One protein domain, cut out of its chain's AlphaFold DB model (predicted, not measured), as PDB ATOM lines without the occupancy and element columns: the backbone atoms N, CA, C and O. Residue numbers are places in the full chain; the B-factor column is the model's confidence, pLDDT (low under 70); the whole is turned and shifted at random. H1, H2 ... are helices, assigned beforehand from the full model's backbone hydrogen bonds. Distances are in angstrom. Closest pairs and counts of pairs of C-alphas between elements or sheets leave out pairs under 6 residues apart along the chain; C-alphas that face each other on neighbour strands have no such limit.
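AT A GLANCE: This is residues 265 to 385 of the 396 residues of an uncharacterized protein of Lachnospiraceae bacterium MD335 (UniProt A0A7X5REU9). Long helix H1 makes the length; H3 and short H2 pack on it, H4 bridges those two, and H5 crosses H4 away from H1. The 121 printed residues hold five named helices, H1 to H5 in order, and no named strand: all helix. The whole is compact, radius of gyration of the C-alphas 14.3 A, spanning 45 by 34 by 26 A.

HOW THE PARTS SIT: H1, residues 265 to 292, touches H3, residues 331 to 342; their closest C-alphas, Asn 275 and Ala 336, are 4.7 A apart. H4, residues 344 to 361, touches H2, residues 304 to 310, with residues 349 to 356 alone; the closest C-alphas, Phe 309 and Ala 352, are 4.5 A apart. H5, residues 369 to 383, touches H4, about perpendicular at 82 degrees; the closest C-alphas, Ala 350 and Val 376, are 5.8 A apart. Every O i to N i+4 pair is within hydrogen-bond range in H1, H3 and H4, 10 of 11 in H5, and 0 of 3 in H2, with 3 of 4 O i to N i+3.

IN THESE COORDINATES: H1 runs 40.4 A from C-alpha 265 at (28.540, -9.829, 31.678); H5 ends at C-alpha 383 at (61.032, -4.343, 32.446).

THE WHOLE: The printed part has no cut. Links H1 to H2 and H2 to H3 are long. Residues 325 to 328, 361 to 364 and 380 to 385 have pLDDT under 70.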
ATOM      1  N   LYS A 265      29.088 -10.913  30.855       80.06
ATOM      2  CA  LYS A 265      28.540  -9.829  31.678       80.06
ATOM      3  C   LYS A 265      28.320 -10.300  33.115       80.06
ATOM      4  O   LYS A 265      28.848  -9.671  34.029       80.06
ATOM      5  N   ASN A 266      27.637 -11.430  33.293       82.00
ATOM      6  CA  ASN A 266      27.378 -12.002  34.616       82.00
ATOM      7  C   ASN A 266      28.694 -12.372  35.316       82.00
ATOM      8  O   ASN A 266      28.879 -12.079  36.494       82.00
ATOM      9  N   ASN A 267      29.646 -12.949  34.578       82.00
ATOM     10  CA  ASN A 267      30.965 -13.278  35.113       82.00
ATOM     11  C   ASN A 267      31.764 -12.035  35.502       82.00
ATOM     12  O   ASN A 267      32.393 -12.029  36.555       82.00
ATOM     13  N   TYR A 268      31.721 -10.972  34.689       85.81
ATOM     14  CA  TYR A 268      32.358  -9.701  35.035       85.81
ATOM     15  C   TYR A 268      31.790  -9.132  36.337       85.81
ATOM     16  O   TYR A 268      32.555  -8.672  37.178       85.81
ATOM     17  N   GLU A 269      30.467  -9.150  36.508       87.50
ATOM     18  CA  GLU A 269      29.803  -8.639  37.712       87.50
ATOM     19  C   GLU A 269      30.158  -9.469  38.953       87.50
ATOM     20  O   GLU A 269      30.545  -8.897  39.971       87.50
ATOM     21  N   LYS A 270      30.126 -10.805  38.853       87.88
ATOM     22  CA  LYS A 270      30.577 -11.705  39.930       87.88
ATOM     23  C   LYS A 270      32.031 -11.432  40.316       87.88
ATOM     24  O   LYS A 270      32.321 -11.172  41.481       87.88
ATOM     25  N   GLN A 271      32.923 -11.408  39.326       88.69
ATOM     26  CA  GLN A 271      34.349 -11.179  39.539       88.69
ATOM     27  C   GLN A 271      34.626  -9.777  40.101       88.69
ATOM     28  O   GLN A 271      35.492  -9.615  40.955       88.69
ATOM     29  N   TYR A 272      33.877  -8.762  39.667       92.81
ATOM     30  CA  TYR A 272      33.969  -7.409  40.211       92.81
ATOM     31  C   TYR A 272      33.628  -7.388  41.702       92.81
ATOM     32  O   TYR A 272      34.405  -6.856  42.487       92.81
ATOM     33  N   ILE A 273      32.522  -8.022  42.102       94.31
ATOM     34  CA  ILE A 273      32.096  -8.091  43.507       94.31
ATOM     35  C   ILE A 273      33.139  -8.821  44.366       94.31
ATOM     36  O   ILE A 273      33.468  -8.362  45.462       94.31
ATOM     37  N   GLU A 274      33.666  -9.948  43.887       94.94
ATOM     38  CA  GLU A 274      34.719 -10.704  44.578       94.94
ATOM     39  C   GLU A 274      36.006  -9.886  44.724       94.94
ATOM     40  O   GLU A 274      36.556  -9.789  45.823       94.94
ATOM     41  N   ASN A 275      36.441  -9.222  43.652       95.44
ATOM     42  CA  ASN A 275      37.627  -8.373  43.675       95.44
ATOM     43  C   ASN A 275      37.443  -7.151  44.590       95.44
ATOM     44  O   ASN A 275      38.371  -6.796  45.310       95.44
ATOM     45  N   THR A 276      36.261  -6.523  44.620       96.31
ATOM     46  CA  THR A 276      35.977  -5.417  45.553       96.31
ATOM     47  C   THR A 276      36.113  -5.897  46.997       96.31
ATOM     48  O   THR A 276      36.778  -5.241  47.796       96.31
ATOM     49  N   LYS A 277      35.566  -7.075  47.339       96.38
ATOM     50  CA  LYS A 277      35.732  -7.664  48.682       96.38
ATOM     51  C   LYS A 277      37.203  -7.919  49.017       96.38
ATOM     52  O   LYS A 277      37.629  -7.595  50.125       96.38
ATOM     53  N   HIS A 278      37.970  -8.464  48.068       95.94
ATOM     54  CA  HIS A 278      39.412  -8.683  48.216       95.94
ATOM     55  C   HIS A 278      40.153  -7.381  48.518       95.94
ATOM     56  O   HIS A 278      40.828  -7.296  49.540       95.94
ATOM     57  N   TYR A 279      39.979  -6.343  47.695       95.50
ATOM     58  CA  TYR A 279      40.705  -5.085  47.879       95.50
ATOM     59  C   TYR A 279      40.279  -4.324  49.131       95.50
ATOM     60  O   TYR A 279      41.139  -3.759  49.803       95.50
ATOM     61  N   THR A 280      38.999  -4.357  49.505       94.31
ATOM     62  CA  THR A 280      38.543  -3.791  50.783       94.31
ATOM     63  C   THR A 280      39.244  -4.465  51.961       94.31
ATOM     64  O   THR A 280      39.742  -3.779  52.853       94.31
ATOM     65  N   LYS A 281      39.340  -5.803  51.952       95.19
ATOM     66  CA  LYS A 281      40.045  -6.556  52.997       95.19
ATOM     67  C   LYS A 281      41.546  -6.253  52.990       95.19
ATOM     68  O   LYS A 281      42.090  -5.927  54.039       95.19
ATOM     69  N   LEU A 282      42.192  -6.338  51.829       94.56
ATOM     70  CA  LEU A 282      43.639  -6.173  51.678       94.56
ATOM     71  C   LEU A 282      44.105  -4.785  52.128       94.56
ATOM     72  O   LEU A 282      45.072  -4.667  52.874       94.56
ATOM     73  N   LEU A 283      43.402  -3.734  51.701       91.88
ATOM     74  CA  LEU A 283      43.742  -2.358  52.055       91.88
ATOM     75  C   LEU A 283      43.540  -2.094  53.546       91.88
ATOM     76  O   LEU A 283      44.395  -1.470  54.161       91.88
ATOM     77  N   LYS A 284      42.461  -2.623  54.135       91.44
ATOM     78  CA  LYS A 284      42.242  -2.536  55.579       91.44
ATOM     79  C   LYS A 284      43.346  -3.255  56.360       91.44
ATOM     80  O   LYS A 284      43.883  -2.690  57.300       91.44
ATOM     81  N   GLN A 285      43.720  -4.469  55.949       92.25
ATOM     82  CA  GLN A 285      44.820  -5.212  56.574       92.25
ATOM     83  C   GLN A 285      46.149  -4.456  56.480       92.25
ATOM     84  O   GLN A 285      46.917  -4.462  57.438       92.25
ATOM     85  N   LEU A 286      46.417  -3.808  55.343       91.00
ATOM     86  CA  LEU A 286      47.601  -2.976  55.168       91.00
ATOM     87  C   LEU A 286      47.581  -1.779  56.125       91.00
ATOM     88  O   LEU A 286      48.568  -1.555  56.818       91.00
ATOM     89  N   ASP A 287      46.467  -1.048  56.199       89.31
ATOM     90  CA  ASP A 287      46.318   0.096  57.103       89.31
ATOM     91  C   ASP A 287      46.475  -0.338  58.572       89.31
ATOM     92  O   ASP A 287      47.311   0.218  59.283       89.31
ATOM     93  N   ASP A 288      45.765  -1.385  59.008       90.31
ATOM     94  CA  ASP A 288      45.842  -1.936  60.371       90.31
ATOM     95  C   ASP A 288      47.283  -2.357  60.737       90.31
ATOM     96  O   ASP A 288      47.769  -2.098  61.845       90.31
ATOM     97  N   PHE A 289      48.005  -2.976  59.795       90.94
ATOM     98  CA  PHE A 289      49.402  -3.367  59.985       90.94
ATOM     99  C   PHE A 289      50.330  -2.151  60.114       90.94
ATOM    100  O   PHE A 289      51.169  -2.106  61.013       90.94
ATOM    101  N   VAL A 290      50.161  -1.143  59.255       88.44
ATOM    102  CA  VAL A 290      50.948   0.099  59.290       88.44
ATOM    103  C   VAL A 290      50.680   0.895  60.573       88.44
ATOM    104  O   VAL A 290      51.616   1.443  61.149       88.44
ATOM    105  N   PHE A 291      49.434   0.940  61.054       86.25
ATOM    106  CA  PHE A 291      49.083   1.616  62.308       86.25
ATOM    107  C   PHE A 291      49.680   0.931  63.540       86.25
ATOM    108  O   PHE A 291      50.057   1.608  64.495       86.25
ATOM    109  N   SER A 292      49.772  -0.399  63.527       87.56
ATOM    110  CA  SER A 292      50.305  -1.184  64.648       87.56
ATOM    111  C   SER A 292      51.828  -1.360  64.614       87.56
ATOM    112  O   SER A 292      52.426  -1.674  65.644       87.56
ATOM    113  N   THR A 293      52.475  -1.126  63.467       84.62
ATOM    114  CA  THR A 293      53.902  -1.412  63.261       84.62
ATOM    115  C   THR A 293      54.675  -0.158  62.868       84.62
ATOM    116  O   THR A 293      54.723   0.223  61.703       84.62
ATOM    117  N   ALA A 294      55.363   0.459  63.832       76.06
ATOM    118  CA  ALA A 294      56.166   1.659  63.580       76.06
ATOM    119  C   ALA A 294      57.435   1.392  62.739       76.06
ATOM    120  O   ALA A 294      57.894   2.272  62.012       76.06
ATOM    121  N   LYS A 295      58.019   0.188  62.843       83.12
ATOM    122  CA  LYS A 295      59.224  -0.222  62.106       83.12
ATOM    123  C   LYS A 295      59.197  -1.720  61.833       83.12
ATOM    124  O   LYS A 295      58.898  -2.510  62.726       83.12
ATOM    125  N   ILE A 296      59.554  -2.104  60.615       84.44
ATOM    126  CA  ILE A 296      59.616  -3.496  60.177       84.44
ATOM    127  C   ILE A 296      61.074  -3.958  60.225       84.44
ATOM    128  O   ILE A 296      61.979  -3.307  59.701       84.44
ATOM    129  N   THR A 297      61.299  -5.086  60.888       84.38
ATOM    130  CA  THR A 297      62.596  -5.752  61.052       84.38
ATOM    131  C   THR A 297      62.511  -7.182  60.507       84.38
ATOM    132  O   THR A 297      61.403  -7.682  60.327       84.38
ATOM    133  N   PRO A 298      63.636  -7.888  60.286       82.25
ATOM    134  CA  PRO A 298      63.600  -9.289  59.853       82.25
ATOM    135  C   PRO A 298      62.836 -10.233  60.798       82.25
ATOM    136  O   PRO A 298      62.374 -11.281  60.364       82.25
ATOM    137  N   ALA A 299      62.687  -9.865  62.077       83.38
ATOM    138  CA  ALA A 299      61.909 -10.619  63.062       83.38
ATOM    139  C   ALA A 299      60.416 -10.236  63.091       83.38
ATOM    140  O   ALA A 299      59.625 -10.875  63.783       83.38
ATOM    141  N   THR A 300      60.014  -9.182  62.375       87.25
ATOM    142  CA  THR A 300      58.621  -8.727  62.331       87.25
ATOM    143  C   THR A 300      57.776  -9.728  61.548       87.25
ATOM    144  O   THR A 300      58.037  -9.997  60.378       87.25
ATOM    145  N   HIS A 301      56.726 -10.251  62.180       88.88
ATOM    146  CA  HIS A 301      55.778 -11.139  61.519       88.88
ATOM    147  C   HIS A 301      54.883 -10.349  60.554       88.88
ATOM    148  O   HIS A 301      53.979  -9.626  60.978       88.88
ATOM    149  N   ILE A 302      55.118 -10.508  59.253       89.06
ATOM    150  CA  ILE A 302      54.312  -9.893  58.193       89.06
ATOM    151  C   ILE A 302      53.272 -10.918  57.715       89.06
ATOM    152  O   ILE A 302      53.657 -12.025  57.333       89.06
ATOM    153  N   PRO A 303      51.967 -10.585  57.715       91.19
ATOM    154  CA  PRO A 303      50.941 -11.447  57.134       91.19
ATOM    155  C   PRO A 303      51.257 -11.805  55.679       91.19
ATOM    156  O   PRO A 303      51.689 -10.947  54.907       91.19
ATOM    157  N   CYS A 304      51.000 -13.055  55.289       88.69
ATOM    158  CA  CYS A 304      51.371 -13.588  53.974       88.69
ATOM    159  C   CYS A 304      50.834 -12.735  52.808       88.69
ATOM    160  O   CYS A 304      51.533 -12.480  51.827       88.69
ATOM    161  N   GLU A 305      49.608 -12.227  52.938       88.88
ATOM    162  CA  GLU A 305      48.952 -11.380  51.941       88.88
ATOM    163  C   GLU A 305      49.659 -10.028  51.751       88.88
ATOM    164  O   GLU A 305      49.628  -9.458  50.657       88.88
ATOM    165  N   LEU A 306      50.333  -9.539  52.797       91.31
ATOM    166  CA  LEU A 306      51.049  -8.265  52.819       91.31
ATOM    167  C   LEU A 306      52.536  -8.404  52.490       91.31
ATOM    168  O   LEU A 306      53.176  -7.397  52.195       91.31
ATOM    169  N   THR A 307      53.095  -9.617  52.486       89.88
ATOM    170  CA  THR A 307      54.519  -9.863  52.199       89.88
ATOM    171  C   THR A 307      54.974  -9.134  50.942       89.88
ATOM    172  O   THR A 307      55.990  -8.438  50.948       89.88
ATOM    173  N   ARG A 308      54.172  -9.199  49.874       89.69
ATOM    174  CA  ARG A 308      54.508  -8.550  48.605       89.69
ATOM    175  C   ARG A 308      54.669  -7.042  48.714       89.69
ATOM    176  O   ARG A 308      55.301  -6.504  47.833       89.69
ATOM    177  N   PHE A 309      54.099  -6.361  49.711       89.69
ATOM    178  CA  PHE A 309      54.184  -4.905  49.884       89.69
ATOM    179  C   PHE A 309      55.502  -4.471  50.522       89.69
ATOM    180  O   PHE A 309      55.978  -3.374  50.238       89.69
ATOM    181  N   PHE A 310      56.104  -5.335  51.337       88.50
ATOM    182  CA  PHE A 310      57.272  -5.006  52.153       88.50
ATOM    183  C   PHE A 310      58.563  -5.675  51.684       88.50
ATOM    184  O   PHE A 310      59.627  -5.329  52.186       88.50
ATOM    185  N   PHE A 311      58.489  -6.579  50.706       83.62
ATOM    186  CA  PHE A 311      59.656  -7.194  50.081       83.62
ATOM    187  C   PHE A 311      59.773  -6.808  48.603       83.62
ATOM    188  O   PHE A 311      58.790  -6.838  47.865       83.62
ATOM    189  N   HIS A 312      60.991  -6.483  48.170       76.44
ATOM    190  CA  HIS A 312      61.346  -6.275  46.765       76.44
ATOM    191  C   HIS A 312      62.728  -6.869  46.497       76.44
ATOM    192  O   HIS A 312      63.681  -6.524  47.193       76.44
ATOM    193  N   ASP A 313      62.830  -7.804  45.550       72.31
ATOM    194  CA  ASP A 313      64.064  -8.545  45.245       72.31
ATOM    195  C   ASP A 313      64.769  -9.117  46.489       72.31
ATOM    196  O   ASP A 313      65.984  -9.041  46.648       72.31
ATOM    197  N   GLY A 314      63.977  -9.656  47.423       73.94
ATOM    198  CA  GLY A 314      64.469 -10.218  48.687       73.94
ATOM    199  C   GLY A 314      64.831  -9.183  49.760       73.94
ATOM    200  O   GLY A 314      65.109  -9.567  50.893       73.94
ATOM    201  N   ASN A 315      64.767  -7.886  49.453       78.12
ATOM    202  CA  ASN A 315      65.073  -6.814  50.394       78.12
ATOM    203  C   ASN A 315      63.821  -6.322  51.123       78.12
ATOM    204  O   ASN A 315      62.781  -6.076  50.511       78.12
ATOM    205  N   LEU A 316      63.952  -6.144  52.438       82.75
ATOM    206  CA  LEU A 316      62.890  -5.674  53.324       82.75
ATOM    207  C   LEU A 316      62.828  -4.142  53.365       82.75
ATOM    208  O   LEU A 316      63.811  -3.479  53.702       82.75
ATOM    209  N   VAL A 317      61.645  -3.578  53.130       78.50
ATOM    210  CA  VAL A 317      61.391  -2.144  53.299       78.50
ATOM    211  C   VAL A 317      60.981  -1.863  54.747       78.50
ATOM    212  O   VAL A 317      59.925  -2.285  55.210       78.50
ATOM    213  N   SER A 318      61.835  -1.150  55.484       76.50
ATOM    214  CA  SER A 318      61.802  -1.121  56.958       76.50
ATOM    215  C   SER A 318      60.844  -0.094  57.571       76.50
ATOM    216  O   SER A 318      60.515  -0.200  58.750       76.50
ATOM    217  N   ASN A 319      60.415   0.912  56.805       78.94
ATOM    218  CA  ASN A 319      59.677   2.070  57.324       78.94
ATOM    219  C   ASN A 319      58.287   2.181  56.668       78.94
ATOM    220  O   ASN A 319      58.155   2.922  55.689       78.94
ATOM    221  N   PRO A 320      57.269   1.448  57.165       79.75
ATOM    222  CA  PRO A 320      55.894   1.510  56.665       79.75
ATOM    223  C   PRO A 320      55.332   2.931  56.738       79.75
ATOM    224  O   PRO A 320      55.586   3.676  57.684       79.75
ATOM    225  N   CYS A 321      54.532   3.310  55.747       78.69
ATOM    226  CA  CYS A 321      53.742   4.536  55.792       78.69
ATOM    227  C   CYS A 321      52.319   4.279  55.303       78.69
ATOM    228  O   CYS A 321      52.084   3.345  54.537       78.69
ATOM    229  N   LEU A 322      51.368   5.110  55.739       80.81
ATOM    230  CA  LEU A 322      49.995   5.021  55.247       80.81
ATOM    231  C   LEU A 322      49.963   5.256  53.741       80.81
ATOM    232  O   LEU A 322      50.672   6.123  53.221       80.81
ATOM    233  N   PHE A 323      49.126   4.484  53.056       79.38
ATOM    234  CA  PHE A 323      49.021   4.558  51.611       79.38
ATOM    235  C   PHE A 323      48.271   5.835  51.201       79.38
ATOM    236  O   PHE A 323      47.065   5.964  51.418       79.38
ATOM    237  N   GLN A 324      48.984   6.815  50.634       74.75
ATOM    238  CA  GLN A 324      48.428   8.150  50.391       74.75
ATOM    239  C   GLN A 324      47.737   8.243  49.028       74.75
ATOM    240  O   GLN A 324      48.390   8.341  47.984       74.75
ATOM    241  N   ARG A 325      46.400   8.277  49.033       68.69
ATOM    242  CA  ARG A 325      45.548   8.332  47.832       68.69
ATOM    243  C   ARG A 325      44.391   9.315  48.014       68.69
ATOM    244  O   ARG A 325      43.775   9.338  49.072       68.69
ATOM    245  N   SER A 326      44.076  10.101  46.983       55.75
ATOM    246  CA  SER A 326      43.051  11.161  47.064       55.75
ATOM    247  C   SER A 326      41.602  10.655  47.066       55.75
ATOM    248  O   SER A 326      40.705  11.415  47.403       55.75
ATOM    249  N   ALA A 327      41.367   9.388  46.708       62.25
ATOM    250  CA  ALA A 327      40.050   8.745  46.683       62.25
ATOM    251  C   ALA A 327      40.084   7.433  47.491       62.25
ATOM    252  O   ALA A 327      40.077   6.341  46.922       62.25
ATOM    253  N   MET A 328      40.218   7.529  48.822       64.94
ATOM    254  CA  MET A 328      40.351   6.345  49.690       64.94
ATOM    255  C   MET A 328      39.139   5.411  49.618       64.94
ATOM    256  O   MET A 328      39.331   4.197  49.589       64.94
ATOM    257  N   GLU A 329      37.927   5.963  49.545       73.44
ATOM    258  CA  GLU A 329      36.679   5.188  49.544       73.44
ATOM    259  C   GLU A 329      36.450   4.436  48.223       73.44
ATOM    260  O   GLU A 329      35.972   3.306  48.228       73.44
ATOM    261  N   GLU A 330      36.869   5.009  47.092       84.94
ATOM    262  CA  GLU A 330      36.689   4.403  45.761       84.94
ATOM    263  C   GLU A 330      37.829   3.452  45.364       84.94
ATOM    264  O   GLU A 330      37.757   2.759  44.345       84.94
ATOM    265  N   ALA A 331      38.916   3.413  46.135       88.38
ATOM    266  CA  ALA A 331      40.099   2.648  45.767       88.38
ATOM    267  C   ALA A 331      39.842   1.139  45.582       88.38
ATOM    268  O   ALA A 331      40.341   0.603  44.587       88.38
ATOM    269  N   PRO A 332      39.063   0.447  46.445       93.56
ATOM    270  CA  PRO A 332      38.700  -0.949  46.207       93.56
ATOM    271  C   PRO A 332      37.992  -1.154  44.866       93.56
ATOM    272  O   PRO A 332      38.334  -2.076  44.132       93.56
ATOM    273  N   ASP A 333      37.077  -0.255  44.502       93.06
ATOM    274  CA  ASP A 333      36.316  -0.328  43.253       93.06
ATOM    275  C   ASP A 333      37.193  -0.079  42.022       93.06
ATOM    276  O   ASP A 333      37.081  -0.783  41.011       93.06
ATOM    277  N   ILE A 334      38.107   0.891  42.097       92.62
ATOM    278  CA  ILE A 334      39.088   1.157  41.039       92.62
ATOM    279  C   ILE A 334      39.967  -0.078  40.812       92.62
ATOM    280  O   ILE A 334      40.134  -0.518  39.670       92.62
ATOM    281  N   LEU A 335      40.508  -0.653  41.889       94.56
ATOM    282  CA  LEU A 335      41.367  -1.836  41.833       94.56
ATOM    283  C   LEU A 335      40.594  -3.064  41.348       94.56
ATOM    284  O   LEU A 335      41.097  -3.798  40.503       94.56
ATOM    285  N   ALA A 336      39.342  -3.238  41.773       94.88
ATOM    286  CA  ALA A 336      38.491  -4.335  41.331       94.88
ATOM    287  C   ALA A 336      38.239  -4.302  39.819       94.88
ATOM    288  O   ALA A 336      38.373  -5.325  39.145       94.88
ATOM    289  N   ARG A 337      37.952  -3.120  39.251       92.56
ATOM    290  CA  ARG A 337      37.809  -2.948  37.791       92.56
ATOM    291  C   ARG A 337      39.107  -3.255  37.055       92.56
ATOM    292  O   ARG A 337      39.075  -3.876  35.991       92.56
ATOM    293  N   LEU A 338      40.244  -2.827  37.605       91.81
ATOM    294  CA  LEU A 338      41.552  -3.156  37.045       91.81
ATOM    295  C   LEU A 338      41.807  -4.664  37.102       91.81
ATOM    296  O   LEU A 338      42.256  -5.217  36.106       91.81
ATOM    297  N   ALA A 339      41.469  -5.339  38.199       92.06
ATOM    298  CA  ALA A 339      41.675  -6.774  38.365       92.06
ATOM    299  C   ALA A 339      40.776  -7.603  37.442       92.06
ATOM    300  O   ALA A 339      41.230  -8.604  36.892       92.06
ATOM    301  N   CYS A 340      39.544  -7.161  37.166       88.06
ATOM    302  CA  CYS A 340      38.709  -7.783  36.132       88.06
ATOM    303  C   CYS A 340      39.352  -7.691  34.736       88.06
ATOM    304  O   CYS A 340      39.189  -8.592  33.911       88.06
ATOM    305  N   LYS A 341      40.089  -6.605  34.466       86.06
ATOM    306  CA  LYS A 341      40.748  -6.366  33.176       86.06
ATOM    307  C   LYS A 341      42.095  -7.085  33.053       86.06
ATOM    308  O   LYS A 341      42.325  -7.766  32.061       86.06
ATOM    309  N   TYR A 342      42.977  -6.907  34.030       86.00
ATOM    310  CA  TYR A 342      44.378  -7.333  33.989       86.00
ATOM    311  C   TYR A 342      44.648  -8.621  34.772       86.00
ATOM    312  O   TYR A 342      45.718  -9.195  34.638       86.00
ATOM    313  N   GLY A 343      43.690  -9.097  35.570       88.38
ATOM    314  CA  GLY A 343      43.877 -10.199  36.509       88.38
ATOM    315  C   GLY A 343      44.317  -9.715  37.893       88.38
ATOM    316  O   GLY A 343      45.109  -8.781  38.023       88.38
ATOM    317  N   ILE A 344      43.806 -10.377  38.933       91.19
ATOM    318  CA  ILE A 344      44.031 -10.009  40.340       91.19
ATOM    319  C   ILE A 344      45.517 -10.008  40.717       91.19
ATOM    320  O   ILE A 344      46.000  -9.048  41.300       91.19
ATOM    321  N   LEU A 345      46.274 -11.022  40.285       90.19
ATOM    322  CA  LEU A 345      47.694 -11.151  40.615       90.19
ATOM    323  C   LEU A 345      48.535  -9.988  40.063       90.19
ATOM    324  O   LEU A 345      49.397  -9.470  40.767       90.19
ATOM    325  N   ILE A 346      48.266  -9.570  38.822       90.25
ATOM    326  CA  ILE A 346      48.976  -8.465  38.164       90.25
ATOM    327  C   ILE A 346      48.682  -7.145  38.882       90.25
ATOM    328  O   ILE A 346      49.591  -6.355  39.124       90.25
ATOM    329  N   VAL A 347      47.421  -6.918  39.254       93.75
ATOM    330  CA  VAL A 347      47.021  -5.693  39.956       93.75
ATOM    331  C   VAL A 347      47.543  -5.669  41.388       93.75
ATOM    332  O   VAL A 347      48.000  -4.620  41.828       93.75
ATOM    333  N   ASP A 348      47.549  -6.803  42.090       93.50
ATOM    334  CA  ASP A 348      48.118  -6.907  43.436       93.50
ATOM    335  C   ASP A 348      49.620  -6.592  43.442       93.50
ATOM    336  O   ASP A 348      50.098  -5.900  44.339       93.50
ATOM    337  N   ASN A 349      50.364  -7.064  42.436       91.44
ATOM    338  CA  ASN A 349      51.787  -6.751  42.297       91.44
ATOM    339  C   ASN A 349      51.998  -5.263  42.008       91.44
ATOM    340  O   ASN A 349      52.682  -4.594  42.774       91.44
ATOM    341  N   ALA A 350      51.307  -4.714  41.006       92.06
ATOM    342  CA  ALA A 350      51.424  -3.298  40.663       92.06
ATOM    343  C   ALA A 350      51.000  -2.360  41.808       92.06
ATOM    344  O   ALA A 350      51.563  -1.275  41.981       92.06
ATOM    345  N   LEU A 351      50.013  -2.766  42.613       92.88
ATOM    346  CA  LEU A 351      49.614  -2.062  43.830       92.88
ATOM    347  C   LEU A 351      50.726  -2.078  44.879       92.88
ATOM    348  O   LEU A 351      51.002  -1.046  45.491       92.88
ATOM    349  N   ALA A 352      51.384  -3.220  45.057       91.12
ATOM    350  CA  ALA A 352      52.505  -3.359  45.968       91.12
ATOM    351  C   ALA A 352      53.719  -2.522  45.523       91.12
ATOM    352  O   ALA A 352      54.305  -1.817  46.344       91.12
ATOM    353  N   ASP A 353      54.047  -2.521  44.227       88.44
ATOM    354  CA  ASP A 353      55.083  -1.650  43.651       88.44
ATOM    355  C   ASP A 353      54.757  -0.173  43.864       88.44
ATOM    356  O   ASP A 353      55.592   0.596  44.341       88.44
ATOM    357  N   THR A 354      53.505   0.215  43.616       88.56
ATOM    358  CA  THR A 354      53.022   1.580  43.862       88.56
ATOM    359  C   THR A 354      53.184   1.986  45.327       88.56
ATOM    360  O   THR A 354      53.633   3.096  45.620       88.56
ATOM    361  N   TYR A 355      52.848   1.089  46.255       88.31
ATOM    362  CA  TYR A 355      53.021   1.319  47.685       88.31
ATOM    363  C   TYR A 355      54.499   1.513  48.048       88.31
ATOM    364  O   TYR A 355      54.855   2.530  48.646       88.31
ATOM    365  N   ARG A 356      55.386   0.609  47.611       85.56
ATOM    366  CA  ARG A 356      56.836   0.724  47.844       85.56
ATOM    367  C   ARG A 356      57.417   2.013  47.285       85.56
ATOM    368  O   ARG A 356      58.206   2.673  47.960       85.56
ATOM    369  N   MET A 357      57.004   2.411  46.083       81.00
ATOM    370  CA  MET A 357      57.433   3.677  45.491       81.00
ATOM    371  C   MET A 357      57.095   4.861  46.400       81.00
ATOM    372  O   MET A 357      57.950   5.725  46.601       81.00
ATOM    373  N   GLN A 358      55.896   4.900  46.992       79.75
ATOM    374  CA  GLN A 358      55.514   5.958  47.936       79.75
ATOM    375  C   GLN A 358      56.338   5.939  49.229       79.75
ATOM    376  O   GLN A 358      56.663   7.012  49.752       79.75
ATOM    377  N   MET A 359      56.709   4.752  49.720       76.31
ATOM    378  CA  MET A 359      57.596   4.617  50.880       76.31
ATOM    379  C   MET A 359      58.977   5.221  50.594       76.31
ATOM    380  O   MET A 359      59.493   5.997  51.400       76.31
ATOM    381  N   CYS A 360      59.555   4.916  49.428       71.12
ATOM    382  CA  CYS A 360      60.891   5.377  49.040       71.12
ATOM    383  C   CYS A 360      60.933   6.875  48.689       71.12
ATOM    384  O   CYS A 360      61.880   7.569  49.053       71.12
ATOM    385  N   THR A 361      59.904   7.397  48.013       66.75
ATOM    386  CA  THR A 361      59.851   8.800  47.542       66.75
ATOM    387  C   THR A 361      59.378   9.808  48.583       66.75
ATOM    388  O   THR A 361      59.367  11.004  48.304       66.75
ATOM    389  N   LYS A 362      59.016   9.347  49.786       62.66
ATOM    390  CA  LYS A 362      58.533  10.172  50.900       62.66
ATOM    391  C   LYS A 362      57.289  11.008  50.538       62.66
ATOM    392  O   LYS A 362      57.342  12.231  50.462       62.66
ATOM    393  N   ARG A 363      56.135  10.326  50.470       62.75
ATOM    394  CA  ARG A 363      54.768  10.896  50.606       62.75
ATOM    395  C   ARG A 363      54.265  11.803  49.468       62.75
ATOM    396  O   ARG A 363      53.613  12.813  49.725       62.75
ATOM    397  N   LYS A 364      54.484  11.432  48.202       69.88
ATOM    398  CA  LYS A 364      53.703  12.026  47.100       69.88
ATOM    399  C   LYS A 364      52.294  11.417  47.068       69.88
ATOM    400  O   LYS A 364      52.147  10.211  46.866       69.88
ATOM    401  N   LEU A 365      51.268  12.252  47.248       77.19
ATOM    402  CA  LEU A 365      49.862  11.870  47.107       77.19
ATOM    403  C   LEU A 365      49.581  11.379  45.680       77.19
ATOM    404  O   LEU A 365      49.854  12.084  44.710       77.19
ATOM    405  N   ILE A 366      48.988  10.191  45.538       81.62
ATOM    406  CA  ILE A 366      48.529   9.707  44.231       81.62
ATOM    407  C   ILE A 366      47.111  10.220  43.985       81.62
ATOM    408  O   ILE A 366      46.147   9.752  44.596       81.62
ATOM    409  N   HIS A 367      46.989  11.167  43.053       79.75
ATOM    410  CA  HIS A 367      45.709  11.773  42.672       79.75
ATOM    411  C   HIS A 367      44.816  10.847  41.832       79.75
ATOM    412  O   HIS A 367      43.593  10.950  41.859       79.75
ATOM    413  N   ASN A 368      45.413   9.940  41.053       86.19
ATOM    414  CA  ASN A 368      44.674   9.007  40.208       86.19
ATOM    415  C   ASN A 368      45.284   7.609  40.305       86.19
ATOM    416  O   ASN A 368      46.106   7.208  39.479       86.19
ATOM    417  N   LEU A 369      44.858   6.865  41.331       87.69
ATOM    418  CA  LEU A 369      45.343   5.510  41.596       87.69
ATOM    419  C   LEU A 369      45.159   4.605  40.375       87.69
ATOM    420  O   LEU A 369      46.072   3.880  39.991       87.69
ATOM    421  N   GLY A 370      44.005   4.693  39.714       88.50
ATOM    422  CA  GLY A 370      43.703   3.852  38.561       88.50
ATOM    423  C   GLY A 370      44.636   4.095  37.374       88.50
ATOM    424  O   GLY A 370      45.068   3.149  36.719       88.50
ATOM    425  N   ALA A 371      44.947   5.357  37.069       85.50
ATOM    426  CA  ALA A 371      45.901   5.707  36.019       85.50
ATOM    427  C   ALA A 371      47.325   5.287  36.390       85.50
ATOM    428  O   ALA A 371      48.008   4.705  35.552       85.50
ATOM    429  N   PHE A 372      47.730   5.509  37.640       87.81
ATOM    430  CA  PHE A 372      49.066   5.168  38.118       87.81
ATOM    431  C   PHE A 372      49.332   3.659  38.046       87.81
ATOM    432  O   PHE A 372      50.291   3.236  37.405       87.81
ATOM    433  N   ILE A 373      48.425   2.838  38.587       90.31
ATOM    434  CA  ILE A 373      48.528   1.371  38.538       90.31
ATOM    435  C   ILE A 373      48.602   0.873  37.090       90.31
ATOM    436  O   ILE A 373      49.396  -0.009  36.775       90.31
ATOM    437  N   ARG A 374      47.824   1.464  36.169       87.88
ATOM    438  CA  ARG A 374      47.913   1.121  34.737       87.88
ATOM    439  C   ARG A 374      49.289   1.413  34.149       87.88
ATOM    440  O   ARG A 374      49.732   0.650  33.295       87.88
ATOM    441  N   THR A 375      49.934   2.499  34.560       85.69
ATOM    442  CA  THR A 375      51.293   2.834  34.124       85.69
ATOM    443  C   THR A 375      52.308   1.837  34.677       85.69
ATOM    444  O   THR A 375      53.127   1.347  33.908       85.69
ATOM    445  N   VAL A 376      52.201   1.458  35.955       87.31
ATOM    446  CA  VAL A 376      53.063   0.431  36.568       87.31
ATOM    447  C   VAL A 376      52.942  -0.904  35.827       87.31
ATOM    448  O   VAL A 376      53.941  -1.420  35.343       87.31
ATOM    449  N   ILE A 377      51.717  -1.399  35.600       86.81
ATOM    450  CA  ILE A 377      51.472  -2.654  34.858       86.81
ATOM    451  C   ILE A 377      52.094  -2.614  33.451       86.81
ATOM    452  O   ILE A 377      52.658  -3.604  32.978       86.81
ATOM    453  N   LYS A 378      51.976  -1.475  32.758       79.81
ATOM    454  CA  LYS A 378      52.563  -1.289  31.423       79.81
ATOM    455  C   LYS A 378      54.090  -1.258  31.453       79.81
ATOM    456  O   LYS A 378      54.710  -1.728  30.509       79.81
ATOM    457  N   ASN A 379      54.689  -0.720  32.510       74.38
ATOM    458  CA  ASN A 379      56.138  -0.646  32.640       74.38
ATOM    459  C   ASN A 379      56.738  -1.992  33.067       74.38
ATOM    460  O   ASN A 379      57.751  -2.387  32.506       74.38
ATOM    461  N   ASP A 380      56.095  -2.765  33.942       66.81
ATOM    462  CA  ASP A 380      56.579  -4.107  34.320       66.81
ATOM    463  C   ASP A 380      56.561  -5.101  33.151       66.81
ATOM    464  O   ASP A 380      57.454  -5.941  32.998       66.81
ATOM    465  N   THR A 381      55.574  -4.974  32.261       53.97
ATOM    466  CA  THR A 381      55.536  -5.741  31.003       53.97
ATOM    467  C   THR A 381      56.651  -5.350  30.023       53.97
ATOM    468  O   THR A 381      56.942  -6.112  29.102       53.97
ATOM    469  N   LEU A 382      57.310  -4.204  30.233       40.31
ATOM    470  CA  LEU A 382      58.519  -3.787  29.516       40.31
ATOM    471  C   LEU A 382      59.805  -4.209  30.261       40.31
ATOM    472  O   LEU A 382      60.747  -4.664  29.619       40.31
ATOM    473  N   VAL A 383      59.841  -4.107  31.597       37.03
ATOM    474  CA  VAL A 383      61.032  -4.343  32.446       37.03
ATOM    475  C   VAL A 383      61.355  -5.826  32.641       37.03
ATOM    476  O   VAL A 383      62.526  -6.180  32.745       37.03
ATOM    477  N   THR A 384      60.368  -6.725  32.579       34.06
ATOM    478  CA  THR A 384      60.610  -8.182  32.665       34.06
ATOM    479  C   THR A 384      61.537  -8.746  31.576       34.06
ATOM    480  O   THR A 384      61.885  -9.919  31.651       34.06
ATOM    481  N   ASN A 385      61.987  -7.937  30.603       39.94
ATOM    482  CA  ASN A 385      62.912  -8.360  29.549       39.94
ATOM    483  C   ASN A 385      64.115  -7.426  29.267       39.94
ATOM    484  O   ASN A 385      64.797  -7.646  28.267       39.94
TER     485      ASN A 385